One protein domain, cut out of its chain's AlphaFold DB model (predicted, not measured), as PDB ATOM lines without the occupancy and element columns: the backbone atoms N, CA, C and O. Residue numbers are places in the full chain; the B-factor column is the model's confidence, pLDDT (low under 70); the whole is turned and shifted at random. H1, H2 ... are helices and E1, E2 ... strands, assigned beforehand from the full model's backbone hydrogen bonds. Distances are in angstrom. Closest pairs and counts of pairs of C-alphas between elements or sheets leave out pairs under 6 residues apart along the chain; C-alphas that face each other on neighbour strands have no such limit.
ATOM      1  N   PHE A  40     458.381 439.274 461.691       92.50
ATOM      2  CA  PHE A  40     459.815 439.424 461.918       92.50
ATOM      3  C   PHE A  40     460.040 440.317 463.127       92.50
ATOM      4  O   PHE A  40     459.435 441.380 463.216       92.50
ATOM      5  N   LEU A  41     460.923 439.921 464.040       92.81
ATOM      6  CA  LEU A  41     461.260 440.699 465.231       92.81
ATOM      7  C   LEU A  41     462.758 440.992 465.254       92.81
ATOM      8  O   LEU A  41     463.583 440.100 465.054       92.81
ATOM      9  N   ARG A  42     463.123 442.249 465.510       90.12
ATOM     10  CA  ARG A  42     464.520 442.684 465.611       90.12
ATOM     11  C   ARG A  42     465.053 442.450 467.018       90.12
ATOM     12  O   ARG A  42     464.405 442.820 467.990       90.12
ATOM     13  N   ILE A  43     466.257 441.891 467.131       86.81
ATOM     14  CA  ILE A  43     466.906 441.598 468.423       86.81
ATOM     15  C   ILE A  43     467.597 442.843 468.998       86.81
ATOM     16  O   ILE A  43     467.480 443.128 470.182       86.81
ATOM     17  N   GLN A  44     468.294 443.609 468.159       81.88
ATOM     18  CA  GLN A  44     469.223 444.666 468.586       81.88
ATOM     19  C   GLN A  44     468.599 446.072 468.602       81.88
ATOM     20  O   GLN A  44     469.273 447.056 468.322       81.88
ATOM     21  N   THR A  45     467.300 446.184 468.883       83.75
ATOM     22  CA  THR A  45     466.628 447.488 469.006       83.75
ATOM     23  C   THR A  45     466.114 447.690 470.429       83.75
ATOM     24  O   THR A  45     465.582 446.740 471.006       83.75
ATOM     25  N   PRO A  46     466.211 448.908 471.000       82.94
ATOM     26  CA  PRO A  46     465.598 449.228 472.292       82.94
ATOM     27  C   PRO A  46     464.088 448.954 472.321       82.94
ATOM     28  O   PRO A  46     463.526 448.641 473.366       82.94
ATOM     29  N   LEU A  47     463.434 449.018 471.157       86.50
ATOM     30  CA  LEU A  47     462.021 448.692 470.994       86.50
ATOM     31  C   LEU A  47     461.773 447.184 470.849       86.50
ATOM     32  O   LEU A  47     460.653 446.785 470.560       86.50
ATOM     33  N   SER A  48     462.753 446.303 471.031       92.12
ATOM     34  CA  SER A  48     462.521 444.872 470.843       92.12
ATOM     35  C   SER A  48     461.593 444.324 471.923       92.12
ATOM     36  O   SER A  48     461.750 444.601 473.111       92.12
ATOM     37  N   VAL A  49     460.612 443.524 471.518       95.19
ATOM     38  CA  VAL A  49     459.782 442.737 472.444       95.19
ATOM     39  C   VAL A  49     460.391 441.362 472.749       95.19
ATOM     40  O   VAL A  49     459.953 440.681 473.672       95.19
ATOM     41  N   LEU A  50     461.429 440.945 472.014       94.38
ATOM     42  CA  LEU A  50     462.015 439.608 472.142       94.38
ATOM     43  C   LEU A  50     462.529 439.273 473.548       94.38
ATOM     44  O   LEU A  50     462.254 438.158 473.986       94.38
ATOM     45  N   PRO A  51     463.203 440.176 474.294       93.75
ATOM     46  CA  PRO A  51     463.633 439.864 475.658       93.75
ATOM     47  C   PRO A  51     462.457 439.504 476.577       93.75
ATOM     48  O   PRO A  51     462.528 438.530 477.325       93.75
ATOM     49  N   GLN A  52     461.344 440.235 476.452       94.06
ATOM     50  CA  GLN A  52     460.117 439.967 477.200       94.06
ATOM     51  C   GLN A  52     459.510 438.615 476.800       94.06
ATOM     52  O   GLN A  52     459.178 437.810 477.668       94.06
ATOM     53  N   LEU A  53     459.404 438.325 475.499       95.94
ATOM     54  CA  LEU A  53     458.878 437.042 475.014       95.94
ATOM     55  C   LEU A  53     459.748 435.859 475.448       95.94
ATOM     56  O   LEU A  53     459.228 434.812 475.824       95.94
ATOM     57  N   HIS A  54     461.068 436.034 475.435       95.62
ATOM     58  CA  HIS A  54     462.013 435.025 475.890       95.62
ATOM     59  C   HIS A  54     461.827 434.716 477.380       95.62
ATOM     60  O   HIS A  54     461.708 433.548 477.748       95.62
ATOM     61  N   GLN A  55     461.706 435.741 478.229       96.25
ATOM     62  CA  GLN A  55     461.435 435.565 479.660       96.25
ATOM     63  C   GLN A  55     460.095 434.858 479.915       96.25
ATOM     64  O   GLN A  55     460.017 433.951 480.750       96.25
ATOM     65  N   VAL A  56     459.044 435.228 479.177       96.31
ATOM     66  CA  VAL A  56     457.734 434.560 479.250       96.31
ATOM     67  C   VAL A  56     457.854 433.086 478.859       96.31
ATOM     68  O   VAL A  56     457.321 432.225 479.557       96.31
ATOM     69  N   GLY A  57     458.599 432.777 477.795       96.12
ATOM     70  CA  GLY A  57     458.833 431.401 477.359       96.12
ATOM     71  C   GLY A  57     459.599 430.563 478.380       96.12
ATOM     72  O   GLY A  57     459.202 429.433 478.656       96.12
ATOM     73  N   GLN A  58     460.641 431.126 479.000       96.12
ATOM     74  CA  GLN A  58     461.369 430.460 480.084       96.12
ATOM     75  C   GLN A  58     460.465 430.175 481.283       96.12
ATOM     76  O   GLN A  58     460.480 429.070 481.817       96.12
ATOM     77  N   THR A  59     459.647 431.152 481.679       94.12
ATOM     78  CA  THR A  59     458.721 431.013 482.811       94.12
ATOM     79  C   THR A  59     457.687 429.920 482.543       94.12
ATOM     80  O   THR A  59     457.456 429.066 483.395       94.12
ATOM     81  N   TRP A  60     457.111 429.900 481.338       95.25
ATOM     82  CA  TRP A  60     456.172 428.861 480.915       95.25
ATOM     83  C   TRP A  60     456.822 427.468 480.903       95.25
ATOM     84  O   TRP A  60     456.218 426.504 481.366       95.25
ATOM     85  N   GLY A  61     458.068 427.361 480.423       93.19
ATOM     86  CA  GLY A  61     458.834 426.110 480.442       93.19
ATOM     87  C   GLY A  61     459.072 425.602 481.863       93.19
ATOM     88  O   GLY A  61     458.716 424.473 482.177       93.19
ATOM     89  N   GLN A  62     459.545 426.473 482.757       93.50
ATOM     90  CA  GLN A  62     459.752 426.135 484.170       93.50
ATOM     91  C   GLN A  62     458.459 425.697 484.871       93.50
ATOM     92  O   GLN A  62     458.504 424.831 485.742       93.50
ATOM     93  N   GLN A  63     457.312 426.291 484.528       90.50
ATOM     94  CA  GLN A  63     456.009 425.874 485.058       90.50
ATOM     95  C   GLN A  63     455.641 424.469 484.585       90.50
ATOM     96  O   GLN A  63     455.259 423.635 485.400       90.50
ATOM     97  N   LYS A  64     455.824 424.191 483.291       90.81
ATOM     98  CA  LYS A  64     455.580 422.870 482.707       90.81
ATOM     99  C   LYS A  64     456.496 421.787 483.284       90.81
ATOM    100  O   LYS A  64     456.043 420.665 483.481       90.81
ATOM    101  N   ASP A  65     457.758 422.116 483.552       90.19
ATOM    102  CA  ASP A  65     458.729 421.171 484.116       90.19
ATOM    103  C   ASP A  65     458.421 420.840 485.583       90.19
ATOM    104  O   ASP A  65     458.610 419.705 486.017       90.19
ATOM    105  N   LYS A  66     457.930 421.822 486.351       90.88
ATOM    106  CA  LYS A  66     457.516 421.628 487.751       90.88
ATOM    107  C   LYS A  66     456.211 420.849 487.870       90.88
ATOM    108  O   LYS A  66     456.077 420.034 488.777       90.88
ATOM    109  N   ASP A  67     455.260 421.112 486.981       87.94
ATOM    110  CA  ASP A  67     453.977 420.423 486.925       87.94
ATOM    111  C   ASP A  67     453.528 420.275 485.455       87.94
ATOM    112  O   ASP A  67     453.069 421.242 484.836       87.94
ATOM    113  N   PRO A  68     453.610 419.058 484.882       79.69
ATOM    114  CA  PRO A  68     453.209 418.796 483.500       79.69
ATOM    115  C   PRO A  68     451.739 419.110 483.194       79.69
ATOM    116  O   PRO A  68     451.390 419.293 482.026       79.69
ATOM    117  N   SER A  69     450.882 419.175 484.218       78.12
ATOM    118  CA  SER A  69     449.465 419.525 484.095       78.12
ATOM    119  C   SER A  69     449.188 421.030 484.227       78.12
ATOM    120  O   SER A  69     448.093 421.483 483.897       78.12
ATOM    121  N   SER A  70     450.185 421.820 484.643       73.25
ATOM    122  CA  SER A  70     450.045 423.234 485.005       73.25
ATOM    123  C   SER A  70     449.916 424.238 483.852       73.25
ATOM    124  O   SER A  70     449.200 425.229 484.047       73.25
ATOM    125  N   PRO A  71     450.542 424.097 482.663       69.44
ATOM    126  CA  PRO A  71     450.409 425.148 481.663       69.44
ATOM    127  C   PRO A  71     449.020 425.077 481.014       69.44
ATOM    128  O   PRO A  71     448.807 424.367 480.034       69.44
ATOM    129  N   GLY A  72     448.075 425.859 481.545       81.25
ATOM    130  CA  GLY A  72     446.685 425.895 481.079       81.25
ATOM    131  C   GLY A  72     446.522 426.280 479.603       81.25
ATOM    132  O   GLY A  72     445.510 425.948 478.991       81.25
ATOM    133  N   LEU A  73     447.518 426.946 479.004       88.81
ATOM    134  CA  LEU A  73     447.541 427.303 477.585       88.81
ATOM    135  C   LEU A  73     448.865 426.889 476.919       88.81
ATOM    136  O   LEU A  73     449.926 426.994 477.543       88.81
ATOM    137  N   PRO A  74     448.846 426.488 475.631       91.81
ATOM    138  CA  PRO A  74     450.065 426.212 474.872       91.81
ATOM    139  C   PRO A  74     450.976 427.442 474.769       91.81
ATOM    140  O   PRO A  74     450.487 428.555 474.572       91.81
ATOM    141  N   LEU A  75     452.299 427.241 474.775       93.62
ATOM    142  CA  LEU A  75     453.297 428.320 474.708       93.62
ATOM    143  C   LEU A  75     453.021 429.343 473.593       93.62
ATOM    144  O   LEU A  75     453.104 430.542 473.827       93.62
ATOM    145  N   ARG A  76     452.628 428.886 472.396       92.62
ATOM    146  CA  ARG A  76     452.299 429.771 471.260       92.62
ATOM    147  C   ARG A  76     451.213 430.804 471.590       92.62
ATOM    148  O   ARG A  76     451.312 431.948 471.167       92.62
ATOM    149  N   VAL A  77     450.201 430.404 472.364       93.25
ATOM    150  CA  VAL A  77     449.085 431.263 472.783       93.25
ATOM    151  C   VAL A  77     449.582 432.284 473.798       93.25
ATOM    152  O   VAL A  77     449.282 433.468 473.681       93.25
ATOM    153  N   VAL A  78     450.389 431.833 474.761       94.56
ATOM    154  CA  VAL A  78     450.967 432.686 475.807       94.56
ATOM    155  C   VAL A  78     451.913 433.731 475.206       94.56
ATOM    156  O   VAL A  78     451.814 434.911 475.534       94.56
ATOM    157  N   LEU A  79     452.783 433.328 474.276       95.75
ATOM    158  CA  LEU A  79     453.701 434.236 473.585       95.75
ATOM    159  C   LEU A  79     452.954 435.249 472.718       95.75
ATOM    160  O   LEU A  79     453.255 436.439 472.797       95.75
ATOM    161  N   LEU A  80     451.962 434.812 471.935       94.56
ATOM    162  CA  LEU A  80     451.154 435.725 471.125       94.56
ATOM    163  C   LEU A  80     450.370 436.710 472.006       94.56
ATOM    164  O   LEU A  80     450.345 437.904 471.719       94.56
ATOM    165  N   GLY A  81     449.794 436.240 473.115       94.94
ATOM    166  CA  GLY A  81     449.124 437.093 474.096       94.94
ATOM    167  C   GLY A  81     450.064 438.123 474.720       94.94
ATOM    168  O   GLY A  81     449.726 439.307 474.784       94.94
ATOM    169  N   SER A  82     451.275 437.712 475.111       96.00
ATOM    170  CA  SER A  82     452.300 438.629 475.619       96.00
ATOM    171  C   SER A  82     452.738 439.640 474.561       96.00
ATOM    172  O   SER A  82     452.940 440.807 474.889       96.00
ATOM    173  N   PHE A  83     452.876 439.214 473.304       96.56
ATOM    174  CA  PHE A  83     453.217 440.092 472.189       96.56
ATOM    175  C   PHE A  83     452.144 441.167 471.978       96.56
ATOM    176  O   PHE A  83     452.466 442.354 471.980       96.56
ATOM    177  N   LEU A  84     450.871 440.771 471.860       96.00
ATOM    178  CA  LEU A  84     449.765 441.715 471.673       96.00
ATOM    179  C   LEU A  84     449.612 442.659 472.869       96.00
ATOM    180  O   LEU A  84     449.338 443.840 472.683       96.00
ATOM    181  N   THR A  85     449.844 442.164 474.087       96.81
ATOM    182  CA  THR A  85     449.824 442.997 475.299       96.81
ATOM    183  C   THR A  85     450.924 444.052 475.256       96.81
ATOM    184  O   THR A  85     450.641 445.231 475.439       96.81
ATOM    185  N   ALA A  86     452.160 443.657 474.941       96.69
ATOM    186  CA  ALA A  86     453.274 444.593 474.819       96.69
ATOM    187  C   ALA A  86     453.030 445.639 473.722       96.69
ATOM    188  O   ALA A  86     453.325 446.817 473.920       96.69
ATOM    189  N   LEU A  87     452.470 445.223 472.583       96.56
ATOM    190  CA  LEU A  87     452.106 446.136 471.505       96.56
ATOM    191  C   LEU A  87     451.045 447.140 471.963       96.56
ATOM    192  O   LEU A  87     451.254 448.342 471.814       96.56
ATOM    193  N   LYS A  88     449.955 446.670 472.581       97.00
ATOM    194  CA  LYS A  88     448.887 447.526 473.112       97.00
ATOM    195  C   LYS A  88     449.424 448.554 474.104       97.00
ATOM    196  O   LYS A  88     449.191 449.740 473.912       97.00
ATOM    197  N   THR A  89     450.217 448.130 475.090       96.69
ATOM    198  CA  THR A  89     450.807 449.037 476.088       96.69
ATOM    199  C   THR A  89     451.653 450.136 475.446       96.69
ATOM    200  O   THR A  89     451.650 451.274 475.907       96.69
ATOM    201  N   ARG A  90     452.380 449.831 474.366       95.44
ATOM    202  CA  ARG A  90     453.196 450.836 473.669       95.44
ATOM    203  C   ARG A  90     452.354 451.783 472.825       95.44
ATOM    204  O   ARG A  90     452.667 452.967 472.792       95.44
ATOM    205  N   VAL A  91     451.279 451.298 472.201       96.12
ATOM    206  CA  VAL A  91     450.306 452.169 471.518       96.12
ATOM    207  C   VAL A  91     449.637 453.109 472.524       96.12
ATOM    208  O   VAL A  91     449.588 454.312 472.291       96.12
ATOM    209  N   GLU A  92     449.196 452.593 473.673       96.44
ATOM    210  CA  GLU A  92     448.627 453.398 474.761       96.44
ATOM    211  C   GLU A  92     449.632 454.436 475.269       96.44
ATOM    212  O   GLU A  92     449.284 455.606 475.410       96.44
ATOM    213  N   LYS A  93     450.903 454.049 475.448       95.06
ATOM    214  CA  LYS A  93     451.962 454.976 475.857       95.06
ATOM    215  C   LYS A  93     452.118 456.134 474.873       95.06
ATOM    216  O   LYS A  93     452.211 457.275 475.300       95.06
ATOM    217  N   VAL A  94     452.099 455.861 473.571       94.69
ATOM    218  CA  VAL A  94     452.172 456.895 472.525       94.69
ATOM    219  C   VAL A  94     450.982 457.866 472.582       94.69
ATOM    220  O   VAL A  94     451.124 459.024 472.202       94.69
ATOM    221  N   MET A  95     449.822 457.434 473.083       93.56
ATOM    222  CA  MET A  95     448.658 458.305 473.270       93.56
ATOM    223  C   MET A  95     448.751 459.175 474.525       93.56
ATOM    224  O   MET A  95     448.246 460.296 474.527       93.56
ATOM    225  N   THR A  96     449.341 458.653 475.601       94.56
ATOM    226  CA  THR A  96     449.357 459.315 476.916       94.56
ATOM    227  C   THR A  96     450.612 460.141 477.173       94.56
ATOM    228  O   THR A  96     450.561 461.090 477.949       94.56
ATOM    229  N   ASP A  97     451.741 459.763 476.574       95.44
ATOM    230  CA  ASP A  97     453.062 460.335 476.832       95.44
ATOM    231  C   ASP A  97     453.534 461.173 475.625       95.44
ATOM    232  O   ASP A  97     453.869 460.612 474.572       95.44
ATOM    233  N   PRO A  98     453.603 462.514 475.758       93.00
ATOM    234  CA  PRO A  98     454.063 463.399 474.690       93.00
ATOM    235  C   PRO A  98     455.491 463.110 474.221       93.00
ATOM    236  O   PRO A  98     455.791 463.307 473.043       93.00
ATOM    237  N   GLN A  99     456.367 462.627 475.110       93.69
ATOM    238  CA  GLN A  99     457.735 462.278 474.741       93.69
ATOM    239  C   GLN A  99     457.740 461.044 473.835       93.69
ATOM    240  O   GLN A  99     458.332 461.074 472.760       93.69
ATOM    241  N   ALA A 100     456.999 459.996 474.209       91.81
ATOM    242  CA  ALA A 100     456.857 458.797 473.386       91.81
ATOM    243  C   ALA A 100     456.227 459.098 472.014       91.81
ATOM    244  O   ALA A 100     456.626 458.510 471.004       91.81
ATOM    245  N   ALA A 101     455.268 460.027 471.956       92.81
ATOM    246  CA  ALA A 101     454.696 460.502 470.701       92.81
ATOM    247  C   ALA A 101     455.734 461.243 469.840       92.81
ATOM    248  O   ALA A 101     455.824 460.984 468.640       92.81
ATOM    249  N   GLY A 102     456.537 462.125 470.445       93.06
ATOM    250  CA  GLY A 102     457.630 462.835 469.775       93.06
ATOM    251  C   GLY A 102     458.685 461.885 469.205       93.06
ATOM    252  O   GLY A 102     459.011 461.964 468.021       93.06
ATOM    253  N   ASP A 103     459.138 460.921 470.004       91.81
ATOM    254  CA  ASP A 103     460.095 459.896 469.577       91.81
ATOM    255  C   ASP A 103     459.536 459.045 468.426       91.81
ATOM    256  O   ASP A 103     460.240 458.748 467.460       91.81
ATOM    257  N   SER A 104     458.244 458.706 468.479       92.50
ATOM    258  CA  SER A 104     457.571 457.937 467.425       92.50
ATOM    259  C   SER A 104     457.406 458.727 466.124       92.50
ATOM    260  O   SER A 104     457.467 458.135 465.046       92.50
ATOM    261  N   LYS A 105     457.231 460.055 466.194       93.50
ATOM    262  CA  LYS A 105     457.262 460.934 465.011       93.50
ATOM    263  C   LYS A 105     458.665 460.998 464.410       93.50
ATOM    264  O   LYS A 105     458.817 460.804 463.209       93.50
ATOM    265  N   ASN A 106     459.692 461.172 465.243       91.62
ATOM    266  CA  ASN A 106     461.093 461.184 464.803       91.62
ATOM    267  C   ASN A 106     461.497 459.861 464.132       91.62
ATOM    268  O   ASN A 106     462.238 459.856 463.152       91.62
ATOM    269  N   ALA A 107     460.973 458.740 464.631       89.19
ATOM    270  CA  ALA A 107     461.175 457.411 464.063       89.19
ATOM    271  C   ALA A 107     460.284 457.102 462.842       89.19
ATOM    272  O   ALA A 107     460.305 455.972 462.361       89.19
ATOM    273  N   GLN A 108     459.486 458.065 462.357       89.38
ATOM    274  CA  GLN A 108     458.533 457.907 461.244       89.38
ATOM    275  C   GLN A 108     457.478 456.805 461.460       89.38
ATOM    276  O   GLN A 108     456.866 456.311 460.514       89.38
ATOM    277  N   ILE A 109     457.228 456.430 462.717       91.56
ATOM    278  CA  ILE A 109     456.150 455.512 463.101       91.56
ATOM    279  C   ILE A 109     454.812 456.257 463.079       91.56
ATOM    280  O   ILE A 109     453.794 455.722 462.638       91.56
ATOM    281  N   LEU A 110     454.824 457.505 463.551       93.06
ATOM    282  CA  LEU A 110     453.691 458.416 463.477       93.06
ATOM    283  C   LEU A 110     453.887 459.461 462.382       93.06
ATOM    284  O   LEU A 110     454.975 459.993 462.188       93.06
ATOM    285  N   THR A 111     452.784 459.807 461.735       90.62
ATOM    286  CA  THR A 111     452.654 460.989 460.880       90.62
ATOM    287  C   THR A 111     452.616 462.271 461.717       90.62
ATOM    288  O   THR A 111     452.369 462.238 462.928       90.62
ATOM    289  N   ASP A 112     452.756 463.432 461.072       87.94
ATOM    290  CA  ASP A 112     452.653 464.742 461.737       87.94
ATOM    291  C   ASP A 112     451.321 464.923 462.477       87.94
ATOM    292  O   ASP A 112     451.283 465.483 463.579       87.94
ATOM    293  N   LYS A 113     450.249 464.350 461.910       87.38
ATOM    294  CA  LYS A 113     448.890 464.311 462.470       87.38
ATOM    295  C   LYS A 113     448.741 463.367 463.675       87.38
ATOM    296  O   LYS A 113     447.689 463.355 464.299       87.38
ATOM    297  N   GLY A 114     449.769 462.588 464.018       88.88
ATOM    298  CA  GLY A 114     449.752 461.656 465.150       88.88
ATOM    299  C   GLY A 114     449.094 460.305 464.856       88.88
ATOM    300  O   GLY A 114     448.775 459.571 465.784       88.88
ATOM    301  N   HIS A 115     448.886 459.963 463.583       92.56
ATOM    302  CA  HIS A 115     448.385 458.649 463.162       92.56
ATOM    303  C   HIS A 115     449.538 457.724 462.781       92.56
ATOM    304  O   HIS A 115     450.568 458.210 462.313       92.56
ATOM    305  N   PHE A 116     449.354 456.409 462.898       92.62
ATOM    306  CA  PHE A 116     450.344 455.438 462.441       92.62
ATOM    307  C   PHE A 116     450.525 455.505 460.930       92.62
ATOM    308  O   PHE A 116     449.553 455.420 460.177       92.62
ATOM    309  N   ALA A 117     451.776 455.649 460.496       89.31
ATOM    310  CA  ALA A 117     452.119 455.699 459.086       89.31
ATOM    311  C   ALA A 117     451.709 454.401 458.374       89.31
ATOM    312  O   ALA A 117     451.844 453.298 458.915       89.31
ATOM    313  N   PHE A 118     451.206 454.549 457.150       85.94
ATOM    314  CA  PHE A 118     450.870 453.427 456.287       85.94
ATOM    315  C   PHE A 118     452.118 452.980 455.513       85.94
ATOM    316  O   PHE A 118     452.824 453.804 454.940       85.94
ATOM    317  N   LEU A 119     452.399 451.677 455.514       81.75
ATOM    318  CA  LEU A 119     453.609 451.071 454.943       81.75
ATOM    319  C   LEU A 119     453.390 450.459 453.549       81.75
ATOM    320  O   LEU A 119     454.336 449.967 452.936       81.75
ATOM    321  N   GLY A 120     452.149 450.425 453.058       70.81
ATOM    322  CA  GLY A 120     451.837 449.975 451.704       70.81
ATOM    323  C   GLY A 120     451.915 451.124 450.700       70.81
ATOM    324  O   GLY A 120     451.363 452.190 450.937       70.81
ATOM    325  N   TYR A 121     452.547 450.895 449.555       61.44
ATOM    326  CA  TYR A 121     452.500 451.818 448.420       61.44
ATOM    327  C   TYR A 121     451.688 451.182 447.290       61.44
ATOM    328  O   TYR A 121     451.815 449.978 447.043       61.44
ATOM    329  N   ASP A 122     450.843 451.965 446.624       58.00
ATOM    330  CA  ASP A 122     450.226 451.570 445.357       58.00
ATOM    331  C   ASP A 122     451.213 451.701 444.176       58.00
ATOM    332  O   ASP A 122     452.369 452.103 444.337       58.00
ATOM    333  N   ARG A 123     450.756 451.364 442.959       55.69
ATOM    334  CA  ARG A 123     451.560 451.476 441.724       55.69
ATOM    335  C   ARG A 123     451.954 452.921 441.377       55.69
ATOM    336  O   ARG A 123     452.887 453.112 440.604       55.69
ATOM    337  N   ALA A 124     451.257 453.917 441.925       59.62
ATOM    338  CA  ALA A 124     451.548 455.338 441.763       59.62
ATOM    339  C   ALA A 124     452.472 455.883 442.873       59.62
ATOM    340  O   ALA A 124     452.799 457.068 442.865       59.62
ATOM    341  N   GLY A 125     452.916 455.035 443.812       56.75
ATOM    342  CA  GLY A 125     453.745 455.435 444.949       56.75
ATOM    343  C   GLY A 125     452.971 456.170 446.045       56.75
ATOM    344  O   GLY A 125     453.584 456.819 446.891       56.75
ATOM    345  N   MET A 126     451.641 456.078 446.051       53.88
ATOM    346  CA  MET A 126     450.760 456.717 447.022       53.88
ATOM    347  C   MET A 126     450.276 455.694 448.065       53.88
ATOM    348  O   MET A 126     450.012 454.532 447.732       53.88
ATOM    349  N   PRO A 127     450.148 456.080 449.347       59.34
ATOM    350  CA  PRO A 127     449.467 455.252 450.331       59.34
ATOM    351  C   PRO A 127     447.977 455.178 449.967       59.34
ATOM    352  O   PRO A 127     447.274 456.183 449.985       59.34
ATOM    353  N   ASN A 128     447.492 453.982 449.631       60.44
ATOM    354  CA  ASN A 128     446.106 453.765 449.183       60.44
ATOM    355  C   ASN A 128     445.085 453.710 450.342       60.44
ATOM    356  O   ASN A 128     443.913 453.402 450.142       60.44
ATOM    357  N   VAL A 129     445.540 453.929 451.578       68.19
ATOM    358  CA  VAL A 129     444.732 453.850 452.799       68.19
ATOM    359  C   VAL A 129     445.167 454.962 453.744       68.19
ATOM    360  O   VAL A 129     446.355 455.277 453.852       68.19
ATOM    361  N   GLU A 130     444.200 455.553 454.440       71.44
ATOM    362  CA  GLU A 130     444.471 456.599 455.416       71.44
ATOM    363  C   GLU A 130     445.260 456.062 456.630       71.44
ATOM    364  O   GLU A 130     444.957 454.982 457.149       71.44
ATOM    365  N   PRO A 131     446.259 456.819 457.125       83.81
ATOM    366  CA  PRO A 131     446.949 456.536 458.380       83.81
ATOM    367  C   PRO A 131     445.971 456.300 459.538       83.81
ATOM    368  O   PRO A 131     445.098 457.130 459.800       83.81
ATOM    369  N   THR A 132     446.142 455.193 460.261       86.19
ATOM    370  CA  THR A 132     445.209 454.768 461.315       86.19
ATOM    371  C   THR A 132     445.492 455.494 462.634       86.19
ATOM    372  O   THR A 132     446.650 455.534 463.068       86.19
ATOM    373  N   PRO A 133     444.477 456.038 463.327       91.94
ATOM    374  CA  PRO A 133     444.689 456.666 464.620       91.94
ATOM    375  C   PRO A 133     445.028 455.621 465.704       91.94
ATOM    376  O   PRO A 133     444.613 454.455 465.619       91.94
ATOM    377  N   PRO A 134     445.761 456.015 466.761       93.38
ATOM    378  CA  PRO A 134     446.131 455.100 467.836       93.38
ATOM    379  C   PRO A 134     444.946 454.437 468.554       93.38
ATOM    380  O   PRO A 134     445.032 453.253 468.881       93.38
ATOM    381  N   GLN A 135     443.815 455.140 468.732       93.75
ATOM    382  CA  GLN A 135     442.612 454.573 469.364       93.75
ATOM    383  C   GLN A 135     442.091 453.344 468.606       93.75
ATOM    384  O   GLN A 135     441.790 452.313 469.214       93.75
ATOM    385  N   ASP A 136     442.005 453.441 467.279       93.06
ATOM    386  CA  ASP A 136     441.489 452.357 466.443       93.06
ATOM    387  C   ASP A 136     442.448 451.166 466.428       93.06
ATOM    388  O   ASP A 136     442.010 450.016 466.478       93.06
ATOM    389  N   THR A 137     443.756 451.430 466.467       93.50
ATOM    390  CA  THR A 137     444.782 450.384 466.577       93.50
ATOM    391  C   THR A 137     444.687 449.656 467.922       93.50
ATOM    392  O   THR A 137     444.712 448.426 467.963       93.50
ATOM    393  N   CYS A 138     444.496 450.376 469.031       94.69
ATOM    394  CA  CYS A 138     444.244 449.775 470.346       94.69
ATOM    395  C   CYS A 138     442.980 448.904 470.364       94.69
ATOM    396  O   CYS A 138     442.990 447.804 470.933       94.69
ATOM    397  N   ARG A 139     441.897 449.366 469.726       95.31
ATOM    398  CA  ARG A 139     440.653 448.594 469.586       95.31
ATOM    399  C   ARG A 139     440.891 447.311 468.790       95.31
ATOM    400  O   ARG A 139     440.484 446.241 469.234       95.31
ATOM    401  N   ALA A 140     441.601 447.406 467.669       94.19
ATOM    402  CA  ALA A 140     441.967 446.271 466.828       94.19
ATOM    403  C   ALA A 140     442.810 445.227 467.583       94.19
ATOM    404  O   ALA A 140     442.495 444.038 467.549       94.19
ATOM    405  N   ILE A 141     443.828 445.656 468.340       95.56
ATOM    406  CA  ILE A 141     444.663 444.747 469.145       95.56
ATOM    407  C   ILE A 141     443.842 444.074 470.248       95.56
ATOM    408  O   ILE A 141     443.979 442.872 470.465       95.56
ATOM    409  N   THR A 142     442.961 444.819 470.921       95.38
ATOM    410  CA  THR A 142     442.073 444.255 471.953       95.38
ATOM    411  C   THR A 142     441.157 443.187 471.352       95.38
ATOM    412  O   THR A 142     441.020 442.102 471.911       95.38
ATOM    413  N   LYS A 143     440.611 443.441 470.159       94.38
ATOM    414  CA  LYS A 143     439.807 442.453 469.437       94.38
ATOM    415  C   LYS A 143     440.621 441.214 469.057       94.38
ATOM    416  O   LYS A 143     440.143 440.098 469.231       94.38
ATOM    417  N   LEU A 144     441.866 441.381 468.609       93.75
ATOM    418  CA  LEU A 144     442.756 440.245 468.360       93.75
ATOM    419  C   LEU A 144     443.012 439.425 469.626       93.75
ATOM    420  O   LEU A 144     443.003 438.202 469.540       93.75
ATOM    421  N   GLN A 145     443.192 440.065 470.787       93.31
ATOM    422  CA  GLN A 145     443.373 439.369 472.066       93.31
ATOM    423  C   GLN A 145     442.173 438.471 472.407       93.31
ATOM    424  O   GLN A 145     442.375 437.326 472.813       93.31
ATOM    425  N   GLU A 146     440.943 438.940 472.179       92.69
ATOM    426  CA  GLU A 146     439.716 438.138 472.350       92.69
ATOM    427  C   GLU A 146     439.669 436.928 471.402       92.69
ATOM    428  O   GLU A 146     439.139 435.871 471.746       92.69
ATOM    429  N   LEU A 147     440.236 437.076 470.202       91.75
ATOM    430  CA  LEU A 147     440.203 436.069 469.144       91.75
ATOM    431  C   LEU A 147     441.378 435.077 469.189       91.75
ATOM    432  O   LEU A 147     441.342 434.093 468.450       91.75
ATOM    433  N   ILE A 148     442.386 435.262 470.058       86.56
ATOM    434  CA  ILE A 148     443.595 434.412 470.112       86.56
ATOM    435  C   ILE A 148     443.252 432.914 470.204       86.56
ATOM    436  O   ILE A 148     443.889 432.088 469.550       86.56
ATOM    437  N   LEU A 149     442.279 432.542 471.044       85.62
ATOM    438  CA  LEU A 149     441.949 431.133 471.296       85.62
ATOM    439  C   LEU A 149     441.107 430.506 470.181       85.62
ATOM    440  O   LEU A 149     441.123 429.287 470.012       85.62
ATOM    441  N   ARG A 150     440.346 431.323 469.449       84.12
ATOM    442  CA  ARG A 150     439.462 430.890 468.360       84.12
ATOM    443  C   ARG A 150     439.511 431.921 467.232       84.12
ATOM    444  O   ARG A 150     438.595 432.741 467.129       84.12
ATOM    445  N   PRO A 151     440.562 431.886 466.396       75.00
ATOM    446  CA  PRO A 151     440.694 432.814 465.286       75.00
ATOM    447  C   PRO A 151     439.511 432.656 464.327       75.00
ATOM    448  O   PRO A 151     439.163 431.545 463.928       75.00
ATOM    449  N   ARG A 152     438.885 433.778 463.980       82.38
ATOM    450  CA  ARG A 152     437.831 433.877 462.961       82.38
ATOM    451  C   ARG A 152     438.339 434.695 461.780       82.38
ATOM    452  O   ARG A 152     439.421 435.274 461.859       82.38
ATOM    453  N   LEU A 153     437.530 434.790 460.727       84.81
ATOM    454  CA  LEU A 153     437.786 435.680 459.590       84.81
ATOM    455  C   LEU A 153     438.129 437.112 460.046       84.81
ATOM    456  O   LEU A 153     439.078 437.703 459.546       84.81
ATOM    457  N   GLU A 154     437.459 437.596 461.093       88.31
ATOM    458  CA  GLU A 154     437.744 438.889 461.732       88.31
ATOM    459  C   GLU A 154     439.222 439.059 462.137       88.31
ATOM    460  O   GLU A 154     439.804 440.123 461.950       88.31
ATOM    461  N   ALA A 155     439.875 438.015 462.665       90.19
ATOM    462  CA  ALA A 155     441.284 438.103 463.053       90.19
ATOM    463  C   ALA A 155     442.198 438.277 461.830       90.19
ATOM    464  O   ALA A 155     443.176 439.020 461.891       90.19
ATOM    465  N   TYR A 156     441.862 437.619 460.718       88.69
ATOM    466  CA  TYR A 156     442.583 437.759 459.455       88.69
ATOM    467  C   TYR A 156     442.453 439.176 458.886       88.69
ATOM    468  O   TYR A 156     443.448 439.753 458.453       88.69
ATOM    469  N   GLU A 157     441.254 439.759 458.918       88.75
ATOM    470  CA  GLU A 157     441.011 441.128 458.446       88.75
ATOM    471  C   GLU A 157     441.818 442.145 459.255       88.75
ATOM    472  O   GLU A 157     442.506 442.992 458.681       88.75
ATOM    473  N   ILE A 158     441.811 442.011 460.584       91.50
ATOM    474  CA  ILE A 158     442.584 442.894 461.460       91.50
ATOM    475  C   ILE A 158     444.085 442.746 461.187       91.50
ATOM    476  O   ILE A 158     444.778 443.747 461.012       91.50
ATOM    477  N   LEU A 159     444.604 441.517 461.107       90.75
ATOM    478  CA  LEU A 159     446.019 441.289 460.800       90.75
ATOM    479  C   LEU A 159     446.396 441.839 459.419       90.75
ATOM    480  O   LEU A 159     447.458 442.442 459.281       90.75
ATOM    481  N   SER A 160     445.514 441.711 458.426       88.56
ATOM    482  CA  SER A 160     445.711 442.264 457.080       88.56
ATOM    483  C   SER A 160     445.827 443.788 457.094       88.56
ATOM    484  O   SER A 160     446.684 444.343 456.412       88.56
ATOM    485  N   GLN A 161     445.024 444.474 457.909       87.00
ATOM    486  CA  GLN A 161     445.157 445.920 458.116       87.00
ATOM    487  C   GLN A 161     446.470 446.260 458.838       87.00
ATOM    488  O   GLN A 161     447.190 447.174 458.436       87.00
ATOM    489  N   MET A 162     446.826 445.488 459.870       89.06
ATOM    490  CA  MET A 162     448.045 445.706 460.654       89.06
ATOM    491  C   MET A 162     449.340 445.466 459.868       89.06
ATOM    492  O   MET A 162     450.339 446.110 460.182       89.06
ATOM    493  N   VAL A 163     449.346 444.604 458.839       89.19
ATOM    494  CA  VAL A 163     450.500 444.407 457.928       89.19
ATOM    495  C   VAL A 163     450.971 445.735 457.339       89.19
ATOM    496  O   VAL A 163     452.166 445.957 457.152       89.19
ATOM    497  N   HIS A 164     450.034 446.635 457.061       85.12
ATOM    498  CA  HIS A 164     450.335 447.918 456.452       85.12
ATOM    499  C   HIS A 164     450.474 449.057 457.467       85.12
ATOM    500  O   HIS A 164     450.618 450.204 457.061       85.12
ATOM    501  N   SER A 165     450.455 448.773 458.769       90.19
ATOM    502  CA  SER A 165     450.581 449.785 459.817       90.19
ATOM    503  C   SER A 165     451.987 449.812 460.414       90.19
ATOM    504  O   SER A 165     452.539 448.778 460.799       90.19
ATOM    505  N   ALA A 166     452.541 451.011 460.595       92.25
ATOM    506  CA  ALA A 166     453.783 451.214 461.337       92.25
ATOM    507  C   ALA A 166     453.665 450.900 462.841       92.25
ATOM    508  O   ALA A 166     454.683 450.824 463.526       92.25
ATOM    509  N   ALA A 167     452.463 450.644 463.374       93.44
ATOM    510  CA  ALA A 167     452.270 450.320 464.790       93.44
ATOM    511  C   ALA A 167     453.128 449.132 465.263       93.44
ATOM    512  O   ALA A 167     453.647 449.151 466.378       93.44
ATOM    513  N   ILE A 168     453.349 448.122 464.411       93.81
ATOM    514  CA  ILE A 168     454.184 446.950 464.738       93.81
ATOM    515  C   ILE A 168     455.653 447.347 465.008       93.81
ATOM    516  O   ILE A 168     456.369 446.658 465.740       93.81
ATOM    517  N   HIS A 169     456.119 448.490 464.494       93.81
ATOM    518  CA  HIS A 169     457.484 448.968 464.737       93.81
ATOM    519  C   HIS A 169     457.693 449.397 466.190       93.81
ATOM    520  O   HIS A 169     458.818 449.321 466.684       93.81
ATOM    521  N   LEU A 170     456.619 449.736 466.918       94.06
ATOM    522  CA  LEU A 170     456.689 450.027 468.352       94.06
ATOM    523  C   LEU A 170     457.210 448.843 469.164       94.06
ATOM    524  O   LEU A 170     457.726 449.054 470.256       94.06
ATOM    525  N   VAL A 171     457.099 447.615 468.651       94.19
ATOM    526  CA  VAL A 171     457.635 446.381 469.254       94.19
ATOM    527  C   VAL A 171     458.861 445.834 468.518       94.19
ATOM    528  O   VAL A 171     459.253 444.682 468.716       94.19
ATOM    529  N   GLY A 172     459.484 446.666 467.678       91.00
ATOM    530  CA  GLY A 172     460.659 446.297 466.894       91.00
ATOM    531  C   GLY A 172     460.356 445.216 465.859       91.00
ATOM    532  O   GLY A 172     461.257 444.451 465.505       91.00
ATOM    533  N   GLY A 173     459.097 445.106 465.425       90.94
ATOM    534  CA  GLY A 173     458.642 444.061 464.522       90.94
ATOM    535  C   GLY A 173     458.255 444.559 463.133       90.94
ATOM    536  O   GLY A 173     458.041 445.748 462.925       90.94
ATOM    537  N   HIS A 174     458.089 443.618 462.209       90.94
ATOM    538  CA  HIS A 174     457.475 443.812 460.898       90.94
ATOM    539  C   HIS A 174     456.520 442.655 460.620       90.94
ATOM    540  O   HIS A 174     456.917 441.494 460.718       90.94
ATOM    541  N   LEU A 175     455.273 442.967 460.276       91.62
ATOM    542  CA  LEU A 175     454.268 441.975 459.913       91.62
ATOM    543  C   LEU A 175     454.108 441.961 458.393       91.62
ATOM    544  O   LEU A 175     453.925 443.009 457.780       91.62
ATOM    545  N   HIS A 176     454.168 440.782 457.787       88.94
ATOM    546  CA  HIS A 176     453.987 440.598 456.352       88.94
ATOM    547  C   HIS A 176     453.012 439.461 456.073       88.94
ATOM    548  O   HIS A 176     452.913 438.511 456.848       88.94
ATOM    549  N   PHE A 177     452.348 439.521 454.921       86.38
ATOM    550  CA  PHE A 177     451.715 438.333 454.357       86.38
ATOM    551  C   PHE A 177     452.773 437.275 454.062       86.38
ATOM    552  O   PHE A 177     453.837 437.585 453.514       86.38
ATOM    553  N   GLU A 178     452.465 436.022 454.368       84.00
ATOM    554  CA  GLU A 178     453.284 434.908 453.930       84.00
ATOM    555  C   GLU A 178     453.220 434.812 452.400       84.00
ATOM    556  O   GLU A 178     452.155 434.735 451.781       84.00
ATOM    557  N   ARG A 179     454.390 434.921 451.767       71.69
ATOM    558  CA  ARG A 179     454.531 434.902 450.301       71.69
ATOM    559  C   ARG A 179     455.337 433.712 449.790       71.69
ATOM    560  O   ARG A 179     455.325 433.465 448.592       71.69
ATOM    561  N   ILE A 180     456.021 432.988 450.678       65.69
ATOM    562  CA  ILE A 180     456.975 431.931 450.307       65.69
ATOM    563  C   ILE A 180     456.254 430.622 449.963       65.69
ATOM    564  O   ILE A 180     456.648 429.953 449.016       65.69
ATOM    565  N   GLN A 181     455.187 430.275 450.686       67.56
ATOM    566  CA  GLN A 181     454.478 429.001 450.506       67.56
ATOM    567  C   GLN A 181     453.146 429.120 449.753       67.56
ATOM    568  O   GLN A 181     452.345 428.198 449.815       67.56
ATOM    569  N   ARG A 182     452.889 430.230 449.049       72.31
ATOM    570  CA  ARG A 182     451.596 430.460 448.381       72.31
ATOM    571  C   ARG A 182     451.281 429.402 447.335       72.31
ATOM    572  O   ARG A 182     452.178 428.966 446.607       72.31
ATOM    573  N   SER A 183     449.997 429.087 447.198       78.69
ATOM    574  CA  SER A 183     449.511 428.174 446.174       78.69
ATOM    575  C   SER A 183     449.888 428.663 444.764       78.69
ATOM    576  O   SER A 183     449.972 429.875 444.524       78.69
ATOM    577  N   PRO A 184     450.089 427.760 443.785       79.06
ATOM    578  CA  PRO A 184     450.344 428.155 442.397       79.06
ATOM    579  C   PRO A 184     449.271 429.103 441.837       79.06
ATOM    580  O   PRO A 184     449.585 430.019 441.078       79.06
ATOM    581  N   LEU A 185     448.015 428.923 442.260       76.56
ATOM    582  CA  LEU A 185     446.897 429.787 441.891       76.56
ATOM    583  C   LEU A 185     447.036 431.189 442.497       76.56
ATOM    584  O   LEU A 185     446.916 432.172 441.770       76.56
ATOM    585  N   ALA A 186     447.340 431.304 443.792       73.62
ATOM    586  CA  ALA A 186     447.561 432.597 444.437       73.62
ATOM    587  C   ALA A 186     448.762 433.340 443.840       73.62
ATOM    588  O   ALA A 186     448.717 434.557 443.677       73.62
ATOM    589  N   GLN A 187     449.817 432.621 443.452       76.50
ATOM    590  CA  GLN A 187     450.953 433.203 442.733       76.50
ATOM    591  C   GLN A 187     450.558 433.703 441.335       76.50
ATOM    592  O   GLN A 187     451.030 434.757 440.909       76.50
ATOM    593  N   ALA A 188     449.702 432.972 440.615       76.19
ATOM    594  CA  ALA A 188     449.188 433.391 439.313       76.19
ATOM    595  C   ALA A 188     448.260 434.614 439.423       76.19
ATOM    596  O   ALA A 188     448.402 435.555 438.646       76.19
ATOM    597  N   LEU A 189     447.372 434.640 440.421       71.38
ATOM    598  CA  LEU A 189     446.499 435.779 440.725       71.38
ATOM    599  C   LEU A 189     447.298 437.019 441.121       71.38
ATOM    600  O   LEU A 189     447.056 438.091 440.583       71.38
ATOM    601  N   ASP A 190     448.292 436.884 441.998       68.69
ATOM    602  CA  ASP A 190     449.164 437.995 442.390       68.69
ATOM    603  C   ASP A 190     449.942 438.539 441.179       68.69
ATOM    604  O   ASP A 190     450.131 439.741 441.070       68.69
ATOM    605  N   LYS A 191     450.324 437.696 440.206       68.75
ATOM    606  CA  LYS A 191     450.901 438.158 438.928       68.75
ATOM    607  C   LYS A 191     449.883 438.844 438.011       68.75
ATOM    608  O   LYS A 191     450.255 439.795 437.342       68.75
ATOM    609  N   ALA A 192     448.637 438.372 437.971       65.19
ATOM    610  CA  ALA A 192     447.570 438.945 437.144       65.19
ATOM    611  C   ALA A 192     447.002 440.261 437.713       65.19
ATOM    612  O   ALA A 192     446.477 441.079 436.967       65.19
ATOM    613  N   VAL A 193     447.103 440.449 439.033       57.00
ATOM    614  CA  VAL A 193     446.681 441.652 439.771       57.00
ATOM    615  C   VAL A 193     447.845 442.644 439.962       57.00
ATOM    616  O   VAL A 193     447.611 443.784 440.369       57.00
ATOM    617  N   ARG A 194     449.090 442.258 439.645       45.09
ATOM    618  CA  ARG A 194     450.279 443.138 439.551       45.09
ATOM    619  C   ARG A 194     450.425 443.809 438.192       45.09
ATOM    620  O   ARG A 194     451.199 444.786 438.142       45.09
TER     621      ARG A 194
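Overview. This is residues 40 to 194 of the 194 residues of the protein "Hypothetical protein" of Symbiodinium pilosum (UniProt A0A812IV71). One long helix, H2, forms the backbone of a helical body: H4 runs back along it, H6 crosses it, H1 folds against its first part in a V-like hairpin, and H3 makes a corner at its end. H5 packs on H4, the short strand E1 lies near H5 and H6, and H7 lies away at the end of the printed part, touching no other helix. The printed part has 155 residues, with seven named helices and one named strand in the order H1 H2 H3 H4 H5 H6 E1 H7; the class is mostly helix. It is only just compact, close to loose, with a radius of gyration of the C-alphas of 17.6 A and spans of 57 by 47 by 29 A.

Along the chain. H1, residues 50 to 66, begins at C-alpha 50 (462.015, 439.608, 472.142) and is 24.2 A long. H2, residues 75 to 96, is the longest helix at 31.3 A, and H3 is residues 98 to 106. H4, residues 134 to 147, begins at C-alpha 134 (446.131, 455.100, 467.836) and is 20.0 A long. H5 is residues 153 to 163, 15.5 A long, and H6 is residues 166 to 171. E1 is residues 173 to 177, 13.6 A long. H7, residues 184 to 193, is 14.2 A long and ends at C-alpha 193 (446.681, 441.652, 439.771).

Arrangement. H2 is the hub, touching four helices. H1, with residues 53 to 60 alone, touches residues 75 to 83 of H2 in a helical hairpin; the closest C-alphas, of Leu 53 and Leu 79, are 6.1 A apart, and the tilt of 37 degrees is only just steep. H3 and H2 touch only at the corner, about perpendicular at 77 degrees, with the C-alphas of Val 94 and Ala 101 closest at 4.8 A. H4 touches H2 at a shallow tilt of 18 degrees, opposite ways, closest at the C-alphas of Lys 88 and Cys 138, 5.9 A. H6 touches residues 86 to 91 of H2 at a steep tilt of 67 degrees, only just short of about perpendicular; the closest C-alphas are Leu 87 and Val 171, 6.0 A. H4 and H5 are a helical hairpin, closest at the C-alphas of Leu 144 and Ala 155, 5.9 A. The closest C-alphas of H5 and E1 are Val 163 and Leu 175, 4.9 A. E1 pairs with no named strand, but its residues 173 to 174 pair antiparallel with residues 40 to 41. H7 is apart from H2 and E1, among others. Every O i to N i+4 pair is within hydrogen-bond range in H1, H2, H3, H4, H5 and H7; H6 has 0 of 2, but 3 of 3 O i to N i+3 pairs.

Size, cuts and confidence. The two C-alphas farthest apart, Lys 66 and Ala 124, are 57.3 A apart. The printed part has no cut. The link from H3 to H4, residues 107 to 133, is long. The mean pLDDT of the printed part is 86.7; it is under 70 at residue 71 and residues 121 to 129, 180 to 181 and 190 to 194.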